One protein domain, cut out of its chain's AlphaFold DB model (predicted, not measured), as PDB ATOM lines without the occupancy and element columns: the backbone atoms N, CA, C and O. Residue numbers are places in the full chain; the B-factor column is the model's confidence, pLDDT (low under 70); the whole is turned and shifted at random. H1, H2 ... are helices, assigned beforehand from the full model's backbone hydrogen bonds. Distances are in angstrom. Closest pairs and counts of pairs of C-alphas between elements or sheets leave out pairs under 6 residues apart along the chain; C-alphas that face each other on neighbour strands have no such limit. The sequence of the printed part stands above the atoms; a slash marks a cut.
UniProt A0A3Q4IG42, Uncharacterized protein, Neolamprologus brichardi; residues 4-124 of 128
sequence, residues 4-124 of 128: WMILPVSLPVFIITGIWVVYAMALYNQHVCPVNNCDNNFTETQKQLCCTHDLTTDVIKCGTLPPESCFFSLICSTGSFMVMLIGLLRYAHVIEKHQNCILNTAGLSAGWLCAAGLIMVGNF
ATOM      1  N   TRP A   4      87.325  98.810 101.941       73.06
ATOM      2  CA  TRP A   4      88.664  98.251 101.751       73.06
ATOM      3  C   TRP A   4      89.017  97.069 102.662       73.06
ATOM      4  O   TRP A   4      89.956  96.330 102.371       73.06
ATOM      5  N   MET A   5      88.292  96.892 103.769       75.69
ATOM      6  CA  MET A   5      88.485  95.767 104.686       75.69
ATOM      7  C   MET A   5      87.808  94.485 104.180       75.69
ATOM      8  O   MET A   5      88.219  93.392 104.554       75.69
ATOM      9  N   ILE A   6      86.810  94.615 103.301       79.44
ATOM     10  CA  ILE A   6      86.054  93.490 102.727       79.44
ATOM     11  C   ILE A   6      86.821  92.872 101.551       79.44
ATOM     12  O   ILE A   6      86.752  91.667 101.330       79.44
ATOM     13  N   LEU A   7      87.606  93.687 100.840       81.88
ATOM     14  CA  LEU A   7      88.370  93.292  99.656       81.88
ATOM     15  C   LEU A   7      89.270  92.049  99.866       81.88
ATOM     16  O   LEU A   7      89.216  91.150  99.040       81.88
ATOM     17  N   PRO A   8      90.066  91.926 100.949       80.31
ATOM     18  CA  PRO A   8      90.849  90.710 101.194       80.31
ATOM     19  C   PRO A   8      90.020  89.529 101.729       80.31
ATOM     20  O   PRO A   8      90.483  88.395 101.663       80.31
ATOM     21  N   VAL A   9      88.820  89.769 102.268       87.19
ATOM     22  CA  VAL A   9      87.953  88.732 102.857       87.19
ATOM     23  C   VAL A   9      87.071  88.064 101.800       87.19
ATOM     24  O   VAL A   9      86.734  86.891 101.934       87.19
ATOM     25  N   SER A  10      86.725  88.765 100.719       87.62
ATOM     26  CA  SER A  10      85.919  88.190  99.635       87.62
ATOM     27  C   SER A  10      86.616  87.015  98.942       87.62
ATOM     28  O   SER A  10      85.957  86.056  98.549       87.62
ATOM     29  N   LEU A  11      87.946  87.055  98.844       87.81
ATOM     30  CA  LEU A  11      88.750  86.021  98.202       87.81
ATOM     31  C   LEU A  11      88.658  84.650  98.894       87.81
ATOM     32  O   LEU A  11      88.272  83.693  98.222       87.81
ATOM     33  N   PRO A  12      88.964  84.502 100.201       89.31
ATOM     34  CA  PRO A  12      88.844  83.210 100.867       89.31
ATOM     35  C   PRO A  12      87.401  82.712 100.879       89.31
ATOM     36  O   PRO A  12      87.190  81.521 100.690       89.31
ATOM     37  N   VAL A  13      86.406  83.596 101.019       91.56
ATOM     38  CA  VAL A  13      84.991  83.201 100.927       91.56
ATOM     39  C   VAL A  13      84.703  82.572  99.562       91.56
ATOM     40  O   VAL A  13      84.170  81.466  99.503       91.56
ATOM     41  N   PHE A  14      85.127  83.217  98.473       90.38
ATOM     42  CA  PHE A  14      84.951  82.693  97.121       90.38
ATOM     43  C   PHE A  14      85.646  81.336  96.929       90.38
ATOM     44  O   PHE A  14      85.003  80.374  96.517       90.38
ATOM     45  N   ILE A  15      86.926  81.217  97.296       89.69
ATOM     46  CA  ILE A  15      87.684  79.966  97.128       89.69
ATOM     47  C   ILE A  15      87.100  78.831  97.973       89.69
ATOM     48  O   ILE A  15      86.904  77.734  97.457       89.69
ATOM     49  N   ILE A  16      86.768  79.087  99.242       91.31
ATOM     50  CA  ILE A  16      86.181  78.080 100.133       91.31
ATOM     51  C   ILE A  16      84.858  77.588  99.551       91.31
ATOM     52  O   ILE A  16      84.671  76.382  99.404       91.31
ATOM     53  N   THR A  17      83.957  78.500  99.169       91.69
ATOM     54  CA  THR A  17      82.675  78.106  98.564       91.69
ATOM     55  C   THR A  17      82.868  77.306  97.275       91.69
ATOM     56  O   THR A  17      82.206  76.287  97.098       91.69
ATOM     57  N   GLY A  18      83.820  77.692  96.421       88.50
ATOM     58  CA  GLY A  18      84.146  76.956  95.201       88.50
ATOM     59  C   GLY A  18      84.640  75.531  95.471       88.50
ATOM     60  O   GLY A  18      84.167  74.591  94.838       88.50
ATOM     61  N   ILE A  19      85.539  75.350  96.441       86.94
ATOM     62  CA  ILE A  19      86.063  74.024  96.810       86.94
ATOM     63  C   ILE A  19      84.939  73.114  97.320       86.94
ATOM     64  O   ILE A  19      84.855  71.955  96.914       86.94
ATOM     65  N   TRP A  20      84.035  73.636  98.153       88.50
ATOM     66  CA  TRP A  20      82.873  72.876  98.625       88.50
ATOM     67  C   TRP A  20      81.957  72.429  97.482       88.50
ATOM     68  O   TRP A  20      81.433  71.317  97.527       88.50
ATOM     69  N   VAL A  21      81.787  73.255  96.447       87.00
ATOM     70  CA  VAL A  21      81.013  72.883  95.254       87.00
ATOM     71  C   VAL A  21      81.692  71.745  94.491       87.00
ATOM     72  O   VAL A  21      81.020  70.775  94.152       87.00
ATOM     73  N   VAL A  22      83.008  71.814  94.262       84.62
ATOM     74  CA  VAL A  22      83.756  70.728  93.597       84.62
ATOM     75  C   VAL A  22      83.617  69.421  94.381       84.62
ATOM     76  O   VAL A  22      83.302  68.384  93.799       84.62
ATOM     77  N   TYR A  23      83.744  69.486  95.708       80.19
ATOM     78  CA  TYR A  23      83.553  68.333  96.584       80.19
ATOM     79  C   TYR A  23      82.134  67.745  96.491       80.19
ATOM     80  O   TYR A  23      81.968  66.535  96.342       80.19
ATOM     81  N   ALA A  24      81.100  68.589  96.517       81.75
ATOM     82  CA  ALA A  24      79.714  68.144  96.379       81.75
ATOM     83  C   ALA A  24      79.443  67.486  95.013       81.75
ATOM     84  O   ALA A  24      78.732  66.483  94.944       81.75
ATOM     85  N   MET A  25      80.038  68.008  93.936       79.69
ATOM     86  CA  MET A  25      79.930  67.422  92.595       79.69
ATOM     87  C   MET A  25      80.592  66.043  92.519       79.69
ATOM     88  O   MET A  25      80.038  65.132  91.906       79.69
ATOM     89  N   ALA A  26      81.739  65.866  93.174       73.94
ATOM     90  CA  ALA A  26      82.419  64.577  93.232       73.94
ATOM     91  C   ALA A  26      81.625  63.524  94.026       73.94
ATOM     92  O   ALA A  26      81.574  62.361  93.621       73.94
ATOM     93  N   LEU A  27      80.943  63.933  95.104       73.31
ATOM     94  CA  LEU A  27      80.011  63.070  95.838       73.31
ATOM     95  C   LEU A  27      78.795  62.681  94.984       73.31
ATOM     96  O   LEU A  27      78.394  61.518  94.981       73.31
ATOM     97  N   TYR A  28      78.211  63.634  94.248       75.56
ATOM     98  CA  TYR A  28      77.035  63.379  93.409       75.56
ATOM     99  C   TYR A  28      77.340  62.425  92.245       75.56
ATOM    100  O   TYR A  28      76.543  61.540  91.948       75.56
ATOM    101  N   ASN A  29      78.517  62.558  91.625       71.75
ATOM    102  CA  ASN A  29      78.953  61.704  90.515       71.75
ATOM    103  C   ASN A  29      79.538  60.351  90.964       71.75
ATOM    104  O   ASN A  29      80.063  59.615  90.134       71.75
ATOM    105  N   GLN A  30      79.467  60.016  92.259       66.44
ATOM    106  CA  GLN A  30      80.059  58.806  92.846       66.44
ATOM    107  C   GLN A  30      81.573  58.647  92.595       66.44
ATOM    108  O   GLN A  30      82.099  57.541  92.683       66.44
ATOM    109  N   HIS A  31      82.290  59.742  92.318       61.88
ATOM    110  CA  HIS A  31      83.752  59.734  92.183       61.88
ATOM    111  C   HIS A  31      84.459  59.695  93.547       61.88
ATOM    112  O   HIS A  31      85.623  59.320  93.625       61.88
ATOM    113  N   VAL A  32      83.767  60.089  94.623       62.62
ATOM    114  CA  VAL A  32      84.265  60.054  96.005       62.62
ATOM    115  C   VAL A  32      83.213  59.394  96.896       62.62
ATOM    116  O   VAL A  32      82.023  59.696  96.792       62.62
ATOM    117  N   CYS A  33      83.636  58.501  97.791       59.50
ATOM    118  CA  CYS A  33      82.727  57.832  98.720       59.50
ATOM    119  C   CYS A  33      82.384  58.714  99.941       59.50
ATOM    120  O   CYS A  33      83.261  59.390 100.487       59.50
ATOM    121  N   PRO A  34      81.126  58.688 100.423       59.53
ATOM    122  CA  PRO A  34      80.734  59.390 101.640       59.53
ATOM    123  C   PRO A  34      81.377  58.743 102.879       59.53
ATOM    124  O   PRO A  34      81.236  57.545 103.114       59.53
ATOM    125  N   VAL A  35      82.044  59.560 103.702       59.75
ATOM    126  CA  VAL A  35      82.764  59.155 104.933       59.75
ATOM    127  C   VAL A  35      81.869  58.443 105.960       59.75
ATOM    128  O   VAL A  35      82.351  57.726 106.831       59.75
ATOM    129  N   ASN A  36      80.560  58.639 105.877       56.53
ATOM    130  CA  ASN A  36      79.593  58.358 106.929       56.53
ATOM    131  C   ASN A  36      78.745  57.087 106.730       56.53
ATOM    132  O   ASN A  36      77.883  56.833 107.564       56.53
ATOM    133  N   ASN A  37      79.001  56.262 105.706       52.81
ATOM    134  CA  ASN A  37      78.154  55.091 105.402       52.81
ATOM    135  C   ASN A  37      78.832  53.716 105.546       52.81
ATOM    136  O   ASN A  37      78.239  52.702 105.178       52.81
ATOM    137  N   CYS A  38      80.043  53.644 106.098       56.25
ATOM    138  CA  CYS A  38      80.687  52.359 106.371       56.25
ATOM    139  C   CYS A  38      80.189  51.813 107.711       56.25
ATOM    140  O   CYS A  38      80.812  52.020 108.750       56.25
ATOM    141  N   ASP A  39      79.032  51.157 107.685       53.62
ATOM    142  CA  ASP A  39      78.466  50.520 108.871       53.62
ATOM    143  C   ASP A  39      79.363  49.355 109.338       53.62
ATOM    144  O   ASP A  39      79.947  48.615 108.541       53.62
ATOM    145  N   ASN A  40      79.497  49.159 110.647       54.69
ATOM    146  CA  ASN A  40      80.456  48.187 111.197       54.69
ATOM    147  C   ASN A  40      80.024  46.723 110.984       54.69
ATOM    148  O   ASN A  40      80.803  45.807 111.238       54.69
ATOM    149  N   ASN A  41      78.788  46.514 110.522       54.84
ATOM    150  CA  ASN A  41      78.162  45.206 110.326       54.84
ATOM    151  C   ASN A  41      78.356  44.626 108.912       54.84
ATOM    152  O   ASN A  41      77.805  43.568 108.607       54.84
ATOM    153  N   PHE A  42      79.114  45.294 108.038       55.84
ATOM    154  CA  PHE A  42      79.394  44.789 106.693       55.84
ATOM    155  C   PHE A  42      80.479  43.694 106.707       55.84
ATOM    156  O   PHE A  42      81.528  43.834 107.336       55.84
ATOM    157  N   THR A  43      80.221  42.595 105.991       51.81
ATOM    158  CA  THR A  43      81.175  41.486 105.772       51.81
ATOM    159  C   THR A  43      82.433  41.973 105.036       51.81
ATOM    160  O   THR A  43      82.355  42.962 104.312       51.81
ATOM    161  N   GLU A  44      83.596  41.316 105.189       54.47
ATOM    162  CA  GLU A  44      84.869  41.772 104.576       54.47
ATOM    163  C   GLU A  44      84.752  42.064 103.068       54.47
ATOM    164  O   GLU A  44      85.307  43.047 102.585       54.47
ATOM    165  N   THR A  45      83.936  41.298 102.344       48.81
ATOM    166  CA  THR A  45      83.640  41.487 100.916       48.81
ATOM    167  C   THR A  45      82.763  42.710 100.614       48.81
ATOM    168  O   THR A  45      82.888  43.302  99.547       48.81
ATOM    169  N   GLN A  46      81.884  43.130 101.532       50.84
ATOM    170  CA  GLN A  46      81.112  44.379 101.413       50.84
ATOM    171  C   GLN A  46      81.882  45.590 101.947       50.84
ATOM    172  O   GLN A  46      81.715  46.694 101.441       50.84
ATOM    173  N   LYS A  47      82.782  45.382 102.910       48.38
ATOM    174  CA  LYS A  47      83.736  46.394 103.368       48.38
ATOM    175  C   LYS A  47      84.745  46.741 102.271       48.38
ATOM    176  O   LYS A  47      85.121  47.896 102.133       48.38
ATOM    177  N   GLN A  48      85.073  45.760 101.429       43.34
ATOM    178  CA  GLN A  48      85.786  45.958 100.173       43.34
ATOM    179  C   GLN A  48      84.979  46.800  99.168       43.34
ATOM    180  O   GLN A  48      85.562  47.566  98.424       43.34
ATOM    181  N   LEU A  49      83.642  46.779  99.188       47.97
ATOM    182  CA  LEU A  49      82.824  47.709  98.394       47.97
ATOM    183  C   LEU A  49      82.736  49.117  99.026       47.97
ATOM    184  O   LEU A  49      82.496  50.099  98.329       47.97
ATOM    185  N   CYS A  50      82.999  49.235 100.329       56.16
ATOM    186  CA  CYS A  50      83.091  50.487 101.092       56.16
ATOM    187  C   CYS A  50      84.505  51.108 101.058       56.16
ATOM    188  O   CYS A  50      85.007  51.571 102.079       56.16
ATOM    189  N   CYS A  51      85.093  51.159  99.858       58.16
ATOM    190  CA  CYS A  51      86.482  51.509  99.520       58.16
ATOM    191  C   CYS A  51      87.439  50.310  99.586       58.16
ATOM    192  O   CYS A  51      88.129  50.078 100.580       58.16
ATOM    193  N   THR A  52      87.514  49.566  98.478       42.97
ATOM    194  CA  THR A  52      88.536  48.537  98.259       42.97
ATOM    195  C   THR A  52      89.906  49.161  98.450       42.97
ATOM    196  O   THR A  52      90.184  50.250  97.957       42.97
ATOM    197  N   HIS A  53      90.767  48.423  99.131       45.56
ATOM    198  CA  HIS A  53      92.167  48.707  99.393       45.56
ATOM    199  C   HIS A  53      93.031  48.654  98.106       45.56
ATOM    200  O   HIS A  53      93.988  47.890  98.029       45.56
ATOM    201  N   ASP A  54      92.677  49.456  97.099       40.84
ATOM    202  CA  ASP A  54      93.485  49.803  95.911       40.84
ATOM    203  C   ASP A  54      93.422  51.322  95.637       40.84
ATOM    204  O   ASP A  54      93.537  51.841  94.528       40.84
ATOM    205  N   LEU A  55      93.133  52.046  96.713       47.81
ATOM    206  CA  LEU A  55      92.592  53.389  96.715       47.81
ATOM    207  C   LEU A  55      93.443  54.177  97.696       47.81
ATOM    208  O   LEU A  55      93.043  54.534  98.805       47.81
ATOM    209  N   THR A  56      94.698  54.362  97.299       39.81
ATOM    210  CA  THR A  56      95.593  55.349  97.880       39.81
ATOM    211  C   THR A  56      94.944  56.723  97.719       39.81
ATOM    212  O   THR A  56      95.231  57.475  96.801       39.81
ATOM    213  N   THR A  57      94.090  57.080  98.677       36.53
ATOM    214  CA  THR A  57      93.645  58.453  98.944       36.53
ATOM    215  C   THR A  57      92.833  59.095  97.803       36.53
ATOM    216  O   THR A  57      93.269  60.052  97.170       36.53
ATOM    217  N   ASP A  58      91.593  58.653  97.591       47.44
ATOM    218  CA  ASP A  58      90.670  59.256  96.603       47.44
ATOM    219  C   ASP A  58      90.309  60.730  96.855       47.44
ATOM    220  O   ASP A  58      89.819  61.409  95.956       47.44
ATOM    221  N   VAL A  59      90.642  61.288  98.023       48.44
ATOM    222  CA  VAL A  59      90.578  62.743  98.250       48.44
ATOM    223  C   VAL A  59      91.479  63.503  97.257       48.44
ATOM    224  O   VAL A  59      91.188  64.644  96.917       48.44
ATOM    225  N   ILE A  60      92.543  62.864  96.745       49.88
ATOM    226  CA  ILE A  60      93.530  63.461  95.829       49.88
ATOM    227  C   ILE A  60      93.048  63.449  94.365       49.88
ATOM    228  O   ILE A  60      93.542  64.235  93.559       49.88
ATOM    229  N   LYS A  61      92.065  62.610  94.002       56.12
ATOM    230  CA  LYS A  61      91.511  62.557  92.631       56.12
ATOM    231  C   LYS A  61      90.316  63.482  92.406       56.12
ATOM    232  O   LYS A  61      89.912  63.671  91.258       56.12
ATOM    233  N   CYS A  62      89.770  64.070  93.467       56.66
ATOM    234  CA  CYS A  62      88.672  65.024  93.387       56.66
ATOM    235  C   CYS A  62      89.111  66.232  92.533       56.66
ATOM    236  O   CYS A  62      90.065  66.927  92.877       56.66
ATOM    237  N   GLY A  63      88.472  66.443  91.382       56.25
ATOM    238  CA  GLY A  63      88.865  67.456  90.393       56.25
ATOM    239  C   GLY A  63      89.746  66.968  89.234       56.25
ATOM    240  O   GLY A  63      90.251  67.806  88.493       56.25
ATOM    241  N   THR A  64      89.948  65.659  89.044       65.38
ATOM    242  CA  THR A  64      90.740  65.131  87.908       65.38
ATOM    243  C   THR A  64      89.890  64.745  86.695       65.38
ATOM    244  O   THR A  64      90.362  64.878  85.565       65.38
ATOM    245  N   LEU A  65      88.624  64.353  86.886       65.56
ATOM    246  CA  LEU A  65      87.721  63.995  85.789       65.56
ATOM    247  C   LEU A  65      86.840  65.185  85.348       65.56
ATOM    248  O   LEU A  65      86.585  66.110  86.115       65.56
ATOM    249  N   PRO A  66      86.342  65.226  84.103       72.31
ATOM    250  CA  PRO A  66      85.254  66.137  83.752       72.31
ATOM    251  C   PRO A  66      83.950  65.685  84.445       72.31
ATOM    252  O   PRO A  66      83.696  64.481  84.489       72.31
ATOM    253  N   PRO A  67      83.085  66.587  84.967       74.06
ATOM    254  CA  PRO A  67      83.104  68.058  84.897       74.06
ATOM    255  C   PRO A  67      83.826  68.781  86.060       74.06
ATOM    256  O   PRO A  67      83.933  70.007  86.038       74.06
ATOM    257  N   GLU A  68      84.300  68.061  87.078       78.50
ATOM    258  CA  GLU A  68      84.900  68.629  88.302       78.50
ATOM    259  C   GLU A  68      86.217  69.377  88.035       78.50
ATOM    260  O   GLU A  68      86.421  70.468  88.570       78.50
ATOM    261  N   SER A  69      87.063  68.857  87.140       81.25
ATOM    262  CA  SER A  69      88.333  69.483  86.749       81.25
ATOM    263  C   SER A  69      88.148  70.849  86.087       81.25
ATOM    264  O   SER A  69      88.892  71.792  86.359       81.25
ATOM    265  N   CYS A  70      87.105  70.996  85.267       86.00
ATOM    266  CA  CYS A  70      86.752  72.256  84.614       86.00
ATOM    267  C   CYS A  70      86.314  73.314  85.636       86.00
ATOM    268  O   CYS A  70      86.785  74.452  85.601       86.00
ATOM    269  N   PHE A  71      85.466  72.933  86.596       86.56
ATOM    270  CA  PHE A  71      85.043  73.833  87.670       86.56
ATOM    271  C   PHE A  71      86.208  74.235  88.572       86.56
ATOM    272  O   PHE A  71      86.348  75.412  88.902       86.56
ATOM    273  N   PHE A  72      87.070  73.285  88.930       87.94
ATOM    274  CA  PHE A  72      88.269  73.565  89.711       87.94
ATOM    275  C   PHE A  72      89.191  74.559  88.990       87.94
ATOM    276  O   PHE A  72      89.582  75.576  89.568       87.94
ATOM    277  N   SER A  73      89.447  74.338  87.697       89.81
ATOM    278  CA  SER A  73      90.230  75.250  86.856       89.81
ATOM    279  C   SER A  73      89.625  76.655  86.784       89.81
ATOM    280  O   SER A  73      90.337  77.655  86.928       89.81
ATOM    281  N   LEU A  74      88.299  76.746  86.630       91.69
ATOM    282  CA  LEU A  74      87.561  78.008  86.613       91.69
ATOM    283  C   LEU A  74      87.706  78.766  87.941       91.69
ATOM    284  O   LEU A  74      87.980  79.969  87.936       91.69
ATOM    285  N   ILE A  75      87.549  78.073  89.074       92.25
ATOM    286  CA  ILE A  75      87.674  78.654  90.418       92.25
ATOM    287  C   ILE A  75      89.098  79.161  90.646       92.25
ATOM    288  O   ILE A  75      89.278  80.310  91.049       92.25
ATOM    289  N   CYS A  76      90.111  78.348  90.348       91.94
ATOM    290  CA  CYS A  76      91.518  78.718  90.498       91.94
ATOM    291  C   CYS A  76      91.915  79.895  89.593       91.94
ATOM    292  O   CYS A  76      92.583  80.823  90.053       91.94
ATOM    293  N   SER A  77      91.461  79.907  88.337       93.88
ATOM    294  CA  SER A  77      91.741  80.996  87.389       93.88
ATOM    295  C   SER A  77      91.063  82.303  87.805       93.88
ATOM    296  O   SER A  77      91.693  83.362  87.817       93.88
ATOM    297  N   THR A  78      89.800  82.232  88.235       93.44
ATOM    298  CA  THR A  78      89.068  83.395  88.765       93.44
ATOM    299  C   THR A  78      89.710  83.898  90.060       93.44
ATOM    300  O   THR A  78      89.901  85.100  90.237       93.44
ATOM    301  N   GLY A  79      90.110  82.983  90.946       93.06
ATOM    302  CA  GLY A  79      90.841  83.280  92.174       93.06
ATOM    303  C   GLY A  79      92.152  84.012  91.913       93.06
ATOM    304  O   GLY A  79      92.410  85.035  92.539       93.06
ATOM    305  N   SER A  80      92.943  83.540  90.949       93.56
ATOM    306  CA  SER A  80      94.193  84.180  90.536       93.56
ATOM    307  C   SER A  80      93.983  85.623  90.068       93.56
ATOM    308  O   SER A  80      94.663  86.541  90.536       93.56
ATOM    309  N   PHE A  81      92.970  85.853  89.227       92.81
ATOM    310  CA  PHE A  81      92.598  87.198  88.791       92.81
ATOM    311  C   PHE A  81      92.191  88.094  89.973       92.81
ATOM    312  O   PHE A  81      92.641  89.237  90.069       92.81
ATOM    313  N   MET A  82      91.411  87.566  90.921       91.88
ATOM    314  CA  MET A  82      91.020  88.289  92.135       91.88
ATOM    315  C   MET A  82      92.221  88.619  93.033       91.88
ATOM    316  O   MET A  82      92.311  89.757  93.495       91.88
ATOM    317  N   VAL A  83      93.171  87.691  93.243       93.62
ATOM    318  CA  VAL A  83      94.425  87.954  93.986       93.62
ATOM    319  C   VAL A  83      95.176  89.118  93.343       93.62
ATOM    320  O   VAL A  83      95.593  90.042  94.041       93.62
ATOM    321  N   MET A  84      95.334  89.091  92.016       92.56
ATOM    322  CA  MET A  84      96.063  90.124  91.285       92.56
ATOM    323  C   MET A  84      95.374  91.489  91.400       92.56
ATOM    324  O   MET A  84      96.034  92.479  91.720       92.56
ATOM    325  N   LEU A  85      94.049  91.544  91.222       91.56
ATOM    326  CA  LEU A  85      93.272  92.774  91.393       91.56
ATOM    327  C   LEU A  85      93.365  93.324  92.819       91.56
ATOM    328  O   LEU A  85      93.634  94.509  93.006       91.56
ATOM    329  N   ILE A  86      93.174  92.475  93.830       91.06
ATOM    330  CA  ILE A  86      93.254  92.862  95.243       91.06
ATOM    331  C   ILE A  86      94.659  93.364  95.581       91.06
ATOM    332  O   ILE A  86      94.796  94.398  96.234       91.06
ATOM    333  N   GLY A  87      95.698  92.674  95.105       90.00
ATOM    334  CA  GLY A  87      97.092  93.071  95.277       90.00
ATOM    335  C   GLY A  87      97.386  94.444  94.675       90.00
ATOM    336  O   GLY A  87      97.939  95.300  95.363       90.00
ATOM    337  N   LEU A  88      96.954  94.690  93.434       90.12
ATOM    338  CA  LEU A  88      97.130  95.980  92.754       90.12
ATOM    339  C   LEU A  88      96.373  97.113  93.452       90.12
ATOM    340  O   LEU A  88      96.950  98.170  93.703       90.12
ATOM    341  N   LEU A  89      95.108  96.891  93.818       89.06
ATOM    342  CA  LEU A  89      94.289  97.880  94.520       89.06
ATOM    343  C   LEU A  89      94.877  98.231  95.892       89.06
ATOM    344  O   LEU A  89      94.908  99.400  96.275       89.06
ATOM    345  N   ARG A  90      95.382  97.237  96.635       86.62
ATOM    346  CA  ARG A  90      96.053  97.457  97.926       86.62
ATOM    347  C   ARG A  90      97.382  98.179  97.742       86.62
ATOM    348  O   ARG A  90      97.657  99.103  98.504       86.62
ATOM    349  N   TYR A  91      98.156  97.816  96.722       86.56
ATOM    350  CA  TYR A  91      99.415  98.479  96.405       86.56
ATOM    351  C   TYR A  91      99.208  99.960  96.065       86.56
ATOM    352  O   TYR A  91      99.884 100.810  96.647       86.56
ATOM    353  N   ALA A  92      98.233 100.265  95.202       86.69
ATOM    354  CA  ALA A  92      97.859 101.627  94.826       86.69
ATOM    355  C   ALA A  92      97.330 102.438  96.024       86.69
ATOM    356  O   ALA A  92      97.731 103.575  96.235       86.69
ATOM    357  N   HIS A  93      96.496 101.842  96.876       83.81
ATOM    358  CA  HIS A  93      95.997 102.545  98.060       83.81
ATOM    359  C   HIS A  93      97.107 102.856  99.080       83.81
ATOM    360  O   HIS A  93      97.085 103.886  99.753       83.81
ATOM    361  N   VAL A  94      98.090 101.961  99.221       84.19
ATOM    362  CA  VAL A  94      99.206 102.155 100.155       84.19
ATOM    363  C   VAL A  94     100.225 103.155  99.612       84.19
ATOM    364  O   VAL A  94     100.725 103.950 100.406       84.19
ATOM    365  N   ILE A  95     100.506 103.174  98.300       82.88
ATOM    366  CA  ILE A  95     101.472 104.124  97.718       82.88
ATOM    367  C   ILE A  95     100.977 105.573  97.797       82.88
ATOM    368  O   ILE A  95     101.779 106.477  98.018       82.88
ATOM    369  N   GLU A  96      99.661 105.796  97.708       78.88
ATOM    370  CA  GLU A  96      99.061 107.118  97.930       78.88
ATOM    371  C   GLU A  96      99.245 107.616  99.372       78.88
ATOM    372  O   GLU A  96      99.299 108.821  99.610       78.88
ATOM    373  N   LYS A  97      99.354 106.703 100.347       75.00
ATOM    374  CA  LYS A  97      99.398 107.042 101.776       75.00
ATOM    375  C   LYS A  97     100.801 106.992 102.392       75.00
ATOM    376  O   LYS A  97     101.064 107.710 103.354       75.00
ATOM    377  N   HIS A  98     101.699 106.157 101.871       71.81
ATOM    378  CA  HIS A  98     103.050 105.949 102.395       71.81
ATOM    379  C   HIS A  98     104.072 105.765 101.260       71.81
ATOM    380  O   HIS A  98     103.954 104.850 100.450       71.81
ATOM    381  N   GLN A  99     105.119 106.602 101.239       63.41
ATOM    382  CA  GLN A  99     106.084 106.658 100.129       63.41
ATOM    383  C   GLN A  99     107.083 105.496 100.049       63.41
ATOM    384  O   GLN A  99     107.558 105.203  98.961       63.41
ATOM    385  N   ASN A 100     107.422 104.830 101.155       63.50
ATOM    386  CA  ASN A 100     108.451 103.786 101.159       63.50
ATOM    387  C   ASN A 100     108.051 102.662 102.106       63.50
ATOM    388  O   ASN A 100     108.228 102.763 103.319       63.50
ATOM    389  N   CYS A 101     107.502 101.581 101.563       68.12
ATOM    390  CA  CYS A 101     107.219 100.402 102.361       68.12
ATOM    391  C   CYS A 101     107.591  99.154 101.568       68.12
ATOM    392  O   CYS A 101     106.830  98.697 100.719       68.12
ATOM    393  N   ILE A 102     108.761  98.589 101.882       81.75
ATOM    394  CA  ILE A 102     109.222  97.283 101.381       81.75
ATOM    395  C   ILE A 102     108.123  96.228 101.569       81.75
ATOM    396  O   ILE A 102     107.935  95.372 100.713       81.75
ATOM    397  N   LEU A 103     107.338  96.343 102.645       83.75
ATOM    398  CA  LEU A 103     106.212  95.462 102.939       83.75
ATOM    399  C   LEU A 103     105.103  95.505 101.873       83.75
ATOM    400  O   LEU A 103     104.496  94.478 101.592       83.75
ATOM    401  N   ASN A 104     104.853  96.661 101.253       85.06
ATOM    402  CA  ASN A 104     103.848  96.793 100.196       85.06
ATOM    403  C   ASN A 104     104.306  96.083  98.913       85.06
ATOM    404  O   ASN A 104     103.554  95.318  98.315       85.06
ATOM    405  N   THR A 105     105.574  96.274  98.538       86.25
ATOM    406  CA  THR A 105     106.188  95.590  97.391       86.25
ATOM    407  C   THR A 105     106.313  94.084  97.631       86.25
ATOM    408  O   THR A 105     106.019  93.300  96.733       86.25
ATOM    409  N   ALA A 106     106.682  93.667  98.846       89.50
ATOM    410  CA  ALA A 106     106.739  92.259  99.238       89.50
ATOM    411  C   ALA A 106     105.348  91.601  99.249       89.50
ATOM    412  O   ALA A 106     105.198  90.458  98.831       89.50
ATOM    413  N   GLY A 107     104.312  92.325  99.685       88.44
ATOM    414  CA  GLY A 107     102.929  91.853  99.614       88.44
ATOM    415  C   GLY A 107     102.446  91.686  98.172       88.44
ATOM    416  O   GLY A 107     101.800  90.688  97.852       88.44
ATOM    417  N   LEU A 108     102.802  92.621  97.284       90.56
ATOM    418  CA  LEU A 108     102.482  92.527  95.860       90.56
ATOM    419  C   LEU A 108     103.182  91.330  95.202       90.56
ATOM    420  O   LEU A 108     102.528  90.565  94.496       90.56
ATOM    421  N   SER A 109     104.480  91.130  95.459       92.69
ATOM    422  CA  SER A 109     105.227  90.002  94.890       92.69
ATOM    423  C   SER A 109     104.710  88.655  95.401       92.69
ATOM    424  O   SER A 109     104.520  87.736  94.606       92.69
ATOM    425  N   ALA A 110     104.389  88.549  96.693       91.19
ATOM    426  CA  ALA A 110     103.742  87.365  97.254       91.19
ATOM    427  C   ALA A 110     102.367  87.098  96.614       91.19
ATOM    428  O   ALA A 110     102.046  85.952  96.302       91.19
ATOM    429  N   GLY A 111     101.575  88.147  96.357       92.00
ATOM    430  CA  GLY A 111     100.299  88.041  95.647       92.00
ATOM    431  C   GLY A 111     100.455  87.517  94.217       92.00
ATOM    432  O   GLY A 111      99.723  86.621  93.808       92.00
ATOM    433  N   TRP A 112     101.449  88.003  93.474       93.56
ATOM    434  CA  TRP A 112     101.753  87.513  92.124       93.56
ATOM    435  C   TRP A 112     102.206  86.051  92.116       93.56
ATOM    436  O   TRP A 112     101.749  85.272  91.281       93.56
ATOM    437  N   LEU A 113     103.054  85.651  93.068       94.06
ATOM    438  CA  LEU A 113     103.465  84.252  93.225       94.06
ATOM    439  C   LEU A 113     102.270  83.346  93.555       94.06
ATOM    440  O   LEU A 113     102.142  82.262  92.990       94.06
ATOM    441  N   CYS A 114     101.362  83.805  94.418       92.81
ATOM    442  CA  CYS A 114     100.124  83.093  94.727       92.81
ATOM    443  C   CYS A 114      99.224  82.950  93.487       92.81
ATOM    444  O   CYS A 114      98.749  81.854  93.195       92.81
ATOM    445  N   ALA A 115      99.046  84.027  92.719       93.75
ATOM    446  CA  ALA A 115      98.278  84.029  91.478       93.75
ATOM    447  C   ALA A 115      98.853  83.047  90.439       93.75
ATOM    448  O   ALA A 115      98.098  82.294  89.818       93.75
ATOM    449  N   ALA A 116     100.180  83.002  90.292       93.94
ATOM    450  CA  ALA A 116     100.862  82.048  89.420       93.94
ATOM    451  C   ALA A 116     100.652  80.597  89.884       93.94
ATOM    452  O   ALA A 116     100.321  79.735  89.069       93.94
ATOM    453  N   GLY A 117     100.771  80.337  91.190       92.56
ATOM    454  CA  GLY A 117     100.510  79.020  91.773       92.56
ATOM    455  C   GLY A 117      99.074  78.544  91.542       92.56
ATOM    456  O   GLY A 117      98.870  77.400  91.144       92.56
ATOM    457  N   LEU A 118      98.084  79.427  91.709       91.19
ATOM    458  CA  LEU A 118      96.676  79.113  91.446       91.19
ATOM    459  C   LEU A 118      96.424  78.769  89.974       91.19
ATOM    460  O   LEU A 118      95.724  77.800  89.697       91.19
ATOM    461  N   ILE A 119      97.009  79.514  89.031       91.81
ATOM    462  CA  ILE A 119      96.886  79.202  87.597       91.81
ATOM    463  C   ILE A 119      97.522  77.849  87.297       91.81
ATOM    464  O   ILE A 119      96.907  77.029  86.617       91.81
ATOM    465  N   MET A 120      98.728  77.600  87.811       90.06
ATOM    466  CA  MET A 120      99.437  76.348  87.571       90.06
ATOM    467  C   MET A 120      98.638  75.154  88.096       90.06
ATOM    468  O   MET A 120      98.381  74.227  87.339       90.06
ATOM    469  N   VAL A 121      98.181  75.208  89.351       87.69
ATOM    470  CA  VAL A 121      97.366  74.151  89.969       87.69
ATOM    471  C   VAL A 121      96.038  73.965  89.235       87.69
ATOM    472  O   VAL A 121      95.659  72.836  88.949       87.69
ATOM    473  N   GLY A 122      95.352  75.053  88.880       85.75
ATOM    474  CA  GLY A 122      94.063  74.989  88.190       85.75
ATOM    475  C   GLY A 122      94.139  74.432  86.766       85.75
ATOM    476  O   GLY A 122      93.137  73.951  86.248       85.75
ATOM    477  N   ASN A 123      95.301  74.493  86.113       85.31
ATOM    478  CA  ASN A 123      95.491  74.006  84.742       85.31
ATOM    479  C   ASN A 123      96.304  72.706  84.671       85.31
ATOM    480  O   ASN A 123      96.522  72.183  83.579       85.31
ATOM    481  N   PHE A 124      96.758  72.178  85.808       81.56
ATOM    482  CA  PHE A 124      97.511  70.935  85.837       81.56
ATOM    483  C   PHE A 124      96.569  69.752  85.594       81.56
ATOM    484  O   PHE A 124      95.817  69.345  86.475       81.56
TER     485      PHE A 124
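Overview. This is residues 4 to 124 of the 128 residues of an uncharacterized protein of Neolamprologus brichardi (UniProt A0A3Q4IG42). Three long helices, H1, H3 and H4, run nearly alongside one another as an elongated bundle, with H3 packing on both of the others while H1 and H4 stay apart. At one end a loopy head of residues 29 to 67, with the four-residue H2 in it, prolongs the length; at the other end the tight turn from H3 to H4 sticks out with residues 96 to 102. The printed part has 121 residues with four named helices, in the order H1, H2, H3, H4, and no named strand. The class is all helix, with 78 residues in the named helices. The whole is only just loose, close to extended, with a radius of gyration of the C-alphas of 20.3 A, and its outline is a rod of 70 by 25 by 21 A.

Arrangement. H1, residues 7 to 28, touches H3, residues 68 to 97, and their closest C-alphas, those of Val 22 and Glu 68, are 5.8 A apart. These two helices run opposite ways at a shallow tilt of 5 degrees. H2, residues 44 to 47, touches no helix. H3 touches H4, residues 102 to 123, with 38 pairs of C-alphas within 8 A, and the closest are those of Ser 73 and Gly 122, 4.1 A apart. H3 and H4 form a helical hairpin, running opposite ways at a shallow tilt of 12 degrees. H1 and H4 are apart. In H4 every pair of O i and N i+4 is within hydrogen-bond range, against 16 of 18 in H1 and 25 of 26 in H3, while H2 is too short for such a pair.

Along the chain. H1 begins at C-alpha 7, at (88.370, 93.292, 99.656), and measures 32.6 A to C-alpha 28. H2 runs from Glu 44 to Lys 47, 4.9 A from first to last C-alpha. H3, the longest helix with 30 residues, runs 43.2 A from C-alpha 68, at (84.900, 68.629, 88.302), to C-alpha 97. H4 measures 31.7 A and ends at C-alpha 123, at (95.491, 74.006, 84.742).

Size, cuts and confidence. The two C-alphas farthest apart, those of Thr 43 and Gln 99, are 70.0 A apart. The printed part has no cut. The links from H1 to H2, 15 residues, and from H2 to H3, 20 residues, are long; the link from H3 to H4, 4 residues, is tight. The mean pLDDT of the printed part is 76.0, and residues 30 to 65 and 99 to 101 are under 70.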